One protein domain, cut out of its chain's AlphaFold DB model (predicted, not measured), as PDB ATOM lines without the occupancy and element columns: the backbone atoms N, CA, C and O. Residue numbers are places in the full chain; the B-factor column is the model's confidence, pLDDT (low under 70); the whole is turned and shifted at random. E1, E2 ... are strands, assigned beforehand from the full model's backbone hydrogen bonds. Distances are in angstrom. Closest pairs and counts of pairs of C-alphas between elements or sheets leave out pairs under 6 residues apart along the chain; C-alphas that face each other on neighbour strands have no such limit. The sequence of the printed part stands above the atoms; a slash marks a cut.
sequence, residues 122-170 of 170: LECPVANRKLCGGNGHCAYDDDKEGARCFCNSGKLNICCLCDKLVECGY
ATOM      1  N   LEU A 122     -28.548 -31.362   5.719       91.31
ATOM      2  CA  LEU A 122     -30.005 -31.196   5.841       91.31
ATOM      3  C   LEU A 122     -30.773 -31.921   4.727       91.31
ATOM      4  O   LEU A 122     -31.928 -32.301   4.913       91.31
ATOM      5  N   GLU A 123     -30.111 -32.165   3.600       90.19
ATOM      6  CA  GLU A 123     -30.590 -32.960   2.469       90.19
ATOM      7  C   GLU A 123     -30.771 -34.446   2.829       90.19
ATOM      8  O   GLU A 123     -31.436 -35.187   2.105       90.19
ATOM      9  N   CYS A 124     -30.211 -34.886   3.961       90.38
ATOM     10  CA  CYS A 124     -30.399 -36.212   4.534       90.38
ATOM     11  C   CYS A 124     -31.300 -36.134   5.780       90.38
ATOM     12  O   CYS A 124     -30.801 -36.118   6.910       90.38
ATOM     13  N   PRO A 125     -32.635 -36.097   5.616       89.38
ATOM     14  CA  PRO A 125     -33.548 -35.852   6.723       89.38
ATOM     15  C   PRO A 125     -33.567 -37.002   7.733       89.38
ATOM     16  O   PRO A 125     -33.389 -38.179   7.402       89.38
ATOM     17  N   VAL A 126     -33.874 -36.660   8.983       89.62
ATOM     18  CA  VAL A 126     -34.202 -37.628  10.030       89.62
ATOM     19  C   VAL A 126     -35.719 -37.720  10.144       89.62
ATOM     20  O   VAL A 126     -36.378 -36.740  10.469       89.62
ATOM     21  N   ALA A 127     -36.270 -38.910   9.928       87.19
ATOM     22  CA  ALA A 127     -37.698 -39.186  10.042       87.19
ATOM     23  C   ALA A 127     -37.915 -40.451  10.865       87.19
ATOM     24  O   ALA A 127     -37.117 -41.385  10.784       87.19
ATOM     25  N   ASN A 128     -38.964 -40.493  11.690       85.88
ATOM     26  CA  ASN A 128     -39.190 -41.602  12.628       85.88
ATOM     27  C   ASN A 128     -37.938 -41.943  13.448       85.88
ATOM     28  O   ASN A 128     -37.605 -43.110  13.658       85.88
ATOM     29  N   ARG A 129     -37.219 -40.901  13.885       87.69
ATOM     30  CA  ARG A 129     -35.982 -41.025  14.663       87.69
ATOM     31  C   ARG A 129     -34.839 -41.751  13.930       87.69
ATOM     32  O   ARG A 129     -33.957 -42.316  14.577       87.69
ATOM     33  N   LYS A 130     -34.859 -41.743  12.596       90.25
ATOM     34  CA  LYS A 130     -33.902 -42.440  11.739       90.25
ATOM     35  C   LYS A 130     -33.456 -41.582  10.563       90.25
ATOM     36  O   LYS A 130     -34.289 -40.979   9.888       90.25
ATOM     37  N   LEU A 131     -32.155 -41.554  10.297       90.88
ATOM     38  CA  LEU A 131     -31.589 -40.924   9.105       90.88
ATOM     39  C   LEU A 131     -32.167 -41.587   7.846       90.88
ATOM     40  O   LEU A 131     -32.314 -42.813   7.807       90.88
ATOM     41  N   CYS A 132     -32.544 -40.792   6.844       89.06
ATOM     42  CA  CYS A 132     -33.209 -41.268   5.625       89.06
ATOM     43  C   CYS A 132     -34.453 -42.132   5.918       89.06
ATOM     44  O   CYS A 132     -34.719 -43.146   5.264       89.06
ATOM     45  N   GLY A 133     -35.166 -41.803   7.003       85.81
ATOM     46  CA  GLY A 133     -36.322 -42.557   7.491       85.81
ATOM     47  C   GLY A 133     -36.035 -44.028   7.814       85.81
ATOM     48  O   GLY A 133     -36.965 -44.834   7.804       85.81
ATOM     49  N   GLY A 134     -34.770 -44.414   8.024       86.31
ATOM     50  CA  GLY A 134     -34.351 -45.793   8.305       86.31
ATOM     51  C   GLY A 134     -34.437 -46.735   7.104       86.31
ATOM     52  O   GLY A 134     -34.370 -47.951   7.271       86.31
ATOM     53  N   ASN A 135     -34.627 -46.192   5.901       85.06
ATOM     54  CA  ASN A 135     -34.814 -46.963   4.671       85.06
ATOM     55  C   ASN A 135     -33.727 -46.690   3.623       85.06
ATOM     56  O   ASN A 135     -33.860 -47.119   2.480       85.06
ATOM     57  N   GLY A 136     -32.648 -46.024   4.020       86.38
ATOM     58  CA  GLY A 136     -31.515 -45.713   3.165       86.38
ATOM     59  C   GLY A 136     -30.301 -45.280   3.973       86.38
ATOM     60  O   GLY A 136     -30.287 -45.385   5.201       86.38
ATOM     61  N   HIS A 137     -29.293 -44.781   3.271       90.00
ATOM     62  CA  HIS A 137     -28.098 -44.186   3.855       90.00
ATOM     63  C   HIS A 137     -27.842 -42.811   3.236       90.00
ATOM     64  O   HIS A 137     -28.133 -42.590   2.064       90.00
ATOM     65  N   CYS A 138     -27.322 -41.884   4.036       92.38
ATOM     66  CA  CYS A 138     -26.874 -40.591   3.537       92.38
ATOM     67  C   CYS A 138     -25.507 -40.766   2.873       92.38
ATOM     68  O   CYS A 138     -24.596 -41.307   3.505       92.38
ATOM     69  N   ALA A 139     -25.372 -40.326   1.627       93.19
ATOM     70  CA  ALA A 139     -24.093 -40.274   0.932       93.19
ATOM     71  C   ALA A 139     -24.071 -39.106  -0.058       93.19
ATOM     72  O   ALA A 139     -25.102 -38.494  -0.356       93.19
ATOM     73  N   TYR A 140     -22.871 -38.766  -0.509       94.56
ATOM     74  CA  TYR A 140     -22.666 -37.777  -1.552       94.56
ATOM     75  C   TYR A 140     -22.890 -38.423  -2.923       94.56
ATOM     76  O   TYR A 140     -22.415 -39.529  -3.173       94.56
ATOM     77  N   ASP A 141     -23.675 -37.764  -3.768       92.31
ATOM     78  CA  ASP A 141     -23.920 -38.139  -5.158       92.31
ATOM     79  C   ASP A 141     -23.002 -37.298  -6.044       92.31
ATOM     80  O   ASP A 141     -23.275 -36.117  -6.255       92.31
ATOM     81  N   ASP A 142     -21.914 -37.896  -6.535       90.38
ATOM     82  CA  ASP A 142     -20.942 -37.216  -7.399       90.38
ATOM     83  C   ASP A 142     -21.556 -36.784  -8.743       90.38
ATOM     84  O   ASP A 142     -21.170 -35.755  -9.292       90.38
ATOM     85  N   ASP A 143     -22.561 -37.507  -9.257       89.19
ATOM     86  CA  ASP A 143     -23.228 -37.164 -10.524       89.19
ATOM     87  C   ASP A 143     -24.144 -35.936 -10.378       89.19
ATOM     88  O   ASP A 143     -24.483 -35.269 -11.365       89.19
ATOM     89  N   LYS A 144     -24.614 -35.669  -9.155       87.38
ATOM     90  CA  LYS A 144     -25.495 -34.537  -8.815       87.38
ATOM     91  C   LYS A 144     -24.834 -33.488  -7.931       87.38
ATOM     92  O   LYS A 144     -25.505 -32.523  -7.574       87.38
ATOM     93  N   GLU A 145     -23.562 -33.684  -7.599       90.38
ATOM     94  CA  GLU A 145     -22.741 -32.819  -6.751       90.38
ATOM     95  C   GLU A 145     -23.427 -32.461  -5.417       90.38
ATOM     96  O   GLU A 145     -23.399 -31.314  -4.964       90.38
ATOM     97  N   GLY A 146     -24.081 -33.433  -4.768       90.88
ATOM     98  CA  GLY A 146     -24.898 -33.144  -3.586       90.88
ATOM     99  C   GLY A 146     -25.154 -34.321  -2.653       90.88
ATOM    100  O   GLY A 146     -25.215 -35.478  -3.061       90.88
ATOM    101  N   ALA A 147     -25.354 -34.016  -1.370       92.56
ATOM    102  CA  ALA A 147     -25.772 -35.000  -0.378       92.56
ATOM    103  C   ALA A 147     -27.221 -35.446  -0.619       92.56
ATOM    104  O   ALA A 147     -28.095 -34.626  -0.911       92.56
ATOM    105  N   ARG A 148     -27.488 -36.745  -0.475       89.88
ATOM    106  CA  ARG A 148     -28.844 -37.301  -0.558       89.88
ATOM    107  C   ARG A 148     -28.969 -38.652   0.127       89.88
ATOM    108  O   ARG A 148     -27.990 -39.322   0.449       89.88
ATOM    109  N   CYS A 149     -30.216 -39.065   0.310       88.81
ATOM    110  CA  CYS A 149     -30.549 -40.402   0.769       88.81
ATOM    111  C   CYS A 149     -30.543 -41.406  -0.387       88.81
ATOM    112  O   CYS A 149     -31.314 -41.283  -1.335       88.81
ATOM    113  N   PHE A 150     -29.714 -42.437  -0.261       87.44
ATOM    114  CA  PHE A 150     -29.684 -43.596  -1.144       87.44
ATOM    115  C   PHE A 150     -30.497 -44.725  -0.530       87.44
ATOM    116  O   PHE A 150     -30.171 -45.250   0.541       87.44
ATOM    117  N   CYS A 151     -31.583 -45.085  -1.201       83.19
ATOM    118  CA  CYS A 151     -32.611 -45.940  -0.631       83.19
ATOM    119  C   CYS A 151     -32.378 -47.414  -0.898       83.19
ATOM    120  O   CYS A 151     -31.927 -47.825  -1.967       83.19
ATOM    121  N   ASN A 152     -32.728 -48.221   0.098       80.81
ATOM    122  CA  ASN A 152     -32.679 -49.665  -0.009       80.81
ATOM    123  C   ASN A 152     -33.696 -50.136  -1.056       80.81
ATOM    124  O   ASN A 152     -34.794 -49.583  -1.181       80.81
ATOM    125  N   SER A 153     -33.351 -51.189  -1.795       74.31
ATOM    126  CA  SER A 153     -34.204 -51.734  -2.852       74.31
ATOM    127  C   SER A 153     -35.627 -52.014  -2.353       74.31
ATOM    128  O   SER A 153     -35.831 -52.617  -1.299       74.31
ATOM    129  N   GLY A 154     -36.626 -51.567  -3.118       67.56
ATOM    130  CA  GLY A 154     -38.045 -51.755  -2.794       67.56
ATOM    131  C   GLY A 154     -38.612 -50.793  -1.741       67.56
ATOM    132  O   GLY A 154     -39.761 -50.964  -1.331       67.56
ATOM    133  N   LYS A 155     -37.855 -49.780  -1.292       61.44
ATOM    134  CA  LYS A 155     -38.346 -48.730  -0.387       61.44
ATOM    135  C   LYS A 155     -38.552 -47.413  -1.144       61.44
ATOM    136  O   LYS A 155     -37.593 -46.749  -1.504       61.44
ATOM    137  N   LEU A 156     -39.818 -47.034  -1.345       58.69
ATOM    138  CA  LEU A 156     -40.252 -45.778  -1.984       58.69
ATOM    139  C   LEU A 156     -41.046 -44.901  -1.000       58.69
ATOM    140  O   LEU A 156     -42.130 -44.418  -1.316       58.69
ATOM    141  N   ASN A 157     -40.573 -44.768   0.242       56.16
ATOM    142  CA  ASN A 157     -41.239 -43.877   1.195       56.16
ATOM    143  C   ASN A 157     -40.810 -42.422   0.966       56.16
ATOM    144  O   ASN A 157     -39.777 -42.166   0.359       56.16
ATOM    145  N   ILE A 158     -41.593 -41.474   1.477       58.69
ATOM    146  CA  ILE A 158     -41.419 -40.044   1.205       58.69
ATOM    147  C   ILE A 158     -40.071 -39.471   1.667       58.69
ATOM    148  O   ILE A 158     -39.533 -38.583   1.023       58.69
ATOM    149  N   CYS A 159     -39.481 -40.058   2.711       57.66
ATOM    150  CA  CYS A 159     -38.158 -39.702   3.239       57.66
ATOM    151  C   CYS A 159     -36.998 -40.409   2.529       57.66
ATOM    152  O   CYS A 159     -35.834 -40.199   2.860       57.66
ATOM    153  N   CYS A 160     -37.341 -41.263   1.570       55.84
ATOM    154  CA  CYS A 160     -36.455 -41.970   0.670       55.84
ATOM    155  C   CYS A 160     -36.827 -41.694  -0.803       55.84
ATOM    156  O   CYS A 160     -36.376 -42.381  -1.715       55.84
ATOM    157  N   LEU A 161     -37.680 -40.698  -1.072       54.97
ATOM    158  CA  LEU A 161     -37.943 -40.258  -2.436       54.97
ATOM    159  C   LEU A 161     -36.761 -39.397  -2.876       54.97
ATOM    160  O   LEU A 161     -36.707 -38.207  -2.585       54.97
ATOM    161  N   CYS A 162     -35.833 -40.023  -3.598       50.94
ATOM    162  CA  CYS A 162     -34.592 -39.455  -4.134       50.94
ATOM    163  C   CYS A 162     -34.753 -38.243  -5.075       50.94
ATOM    164  O   CYS A 162     -33.774 -37.838  -5.694       50.94
ATOM    165  N   ASP A 163     -35.956 -37.680  -5.223       41.16
ATOM    166  CA  ASP A 163     -36.259 -36.747  -6.312       41.16
ATOM    167  C   ASP A 163     -37.076 -35.513  -5.915       41.16
ATOM    168  O   ASP A 163     -37.272 -34.619  -6.737       41.16
ATOM    169  N   LYS A 164     -37.552 -35.405  -4.667       39.91
ATOM    170  CA  LYS A 164     -38.240 -34.193  -4.205       39.91
ATOM    171  C   LYS A 164     -37.924 -33.919  -2.743       39.91
ATOM    172  O   LYS A 164     -38.028 -34.814  -1.914       39.91
ATOM    173  N   LEU A 165     -37.593 -32.658  -2.458       41.81
ATOM    174  CA  LEU A 165     -37.542 -32.024  -1.136       41.81
ATOM    175  C   LEU A 165     -38.931 -32.075  -0.477       41.81
ATOM    176  O   LEU A 165     -39.584 -31.049  -0.302       41.81
ATOM    177  N   VAL A 166     -39.451 -33.271  -0.213       44.34
ATOM    178  CA  VAL A 166     -40.728 -33.425   0.467       44.34
ATOM    179  C   VAL A 166     -40.440 -33.462   1.952       44.34
ATOM    180  O   VAL A 166     -39.692 -34.313   2.430       44.34
ATOM    181  N   GLU A 167     -41.023 -32.504   2.662       42.69
ATOM    182  CA  GLU A 167     -40.984 -32.424   4.113       42.69
ATOM    183  C   GLU A 167     -41.374 -33.784   4.702       42.69
ATOM    184  O   GLU A 167     -42.499 -34.266   4.543       42.69
ATOM    185  N   CYS A 168     -40.417 -34.433   5.362       48.03
ATOM    186  CA  CYS A 168     -40.689 -35.578   6.212       48.03
ATOM    187  C   CYS A 168     -41.555 -35.089   7.373       48.03
ATOM    188  O   CYS A 168     -41.034 -34.552   8.347       48.03
ATOM    189  N   GLY A 169     -42.875 -35.208   7.218       42.47
ATOM    190  CA  GLY A 169     -43.850 -34.791   8.221       42.47
ATOM    191  C   GLY A 169     -43.561 -35.409   9.592       42.47
ATOM    192  O   GLY A 169     -43.198 -36.586   9.680       42.47
ATOM    193  N   TYR A 170     -43.695 -34.566  10.617       35.44
ATOM    194  CA  TYR A 170     -43.501 -34.854  12.040       35.44
ATOM    195  C   TYR A 170     -44.497 -35.876  12.595       35.44
ATOM    196  O   TYR A 170     -45.678 -35.840  12.179       35.44
TER     197      TYR A 170
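What this domain is: This is residues 122 to 170 of the 170 residues of a protein of archaeon (UniProt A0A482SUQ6). The domain has little regular structure: one small hairpin of two strands, E1 and E2, with two long looping stretches, residues 122 to 135 and 152 to 170, mostly away from its turn. The printed part has 49 residues, 12 of them in named elements, under half; the class is all strand, with E1 then E2, antiparallel, and no named helix. It is compact, with a radius of gyration of the C-alphas of 9.9 A, spanning 29 by 22 by 16 A.

How they stand to each other: Residues 126 to 127 pair with 130 to 131, antiparallel. E1, residues 136 to 141, and E2, residues 146 to 151, form a hairpin with a tight link, their directions at 148 degrees. N 137 and O 150, 2.9 A apart, are within hydrogen-bond range.

Where its parts are: E1 runs 13.6 A from C-alpha 136 at (-31.515, -45.713, 3.165). E2 runs 15.2 A to C-alpha 151 at (-32.611, -45.940, -0.631).

The domain as a whole: The C-alphas farthest apart, of Asp 143 and Tyr 170, are 30.4 A apart. The printed part has no cut. In this model, residues 154 to 170 have pLDDT under 70.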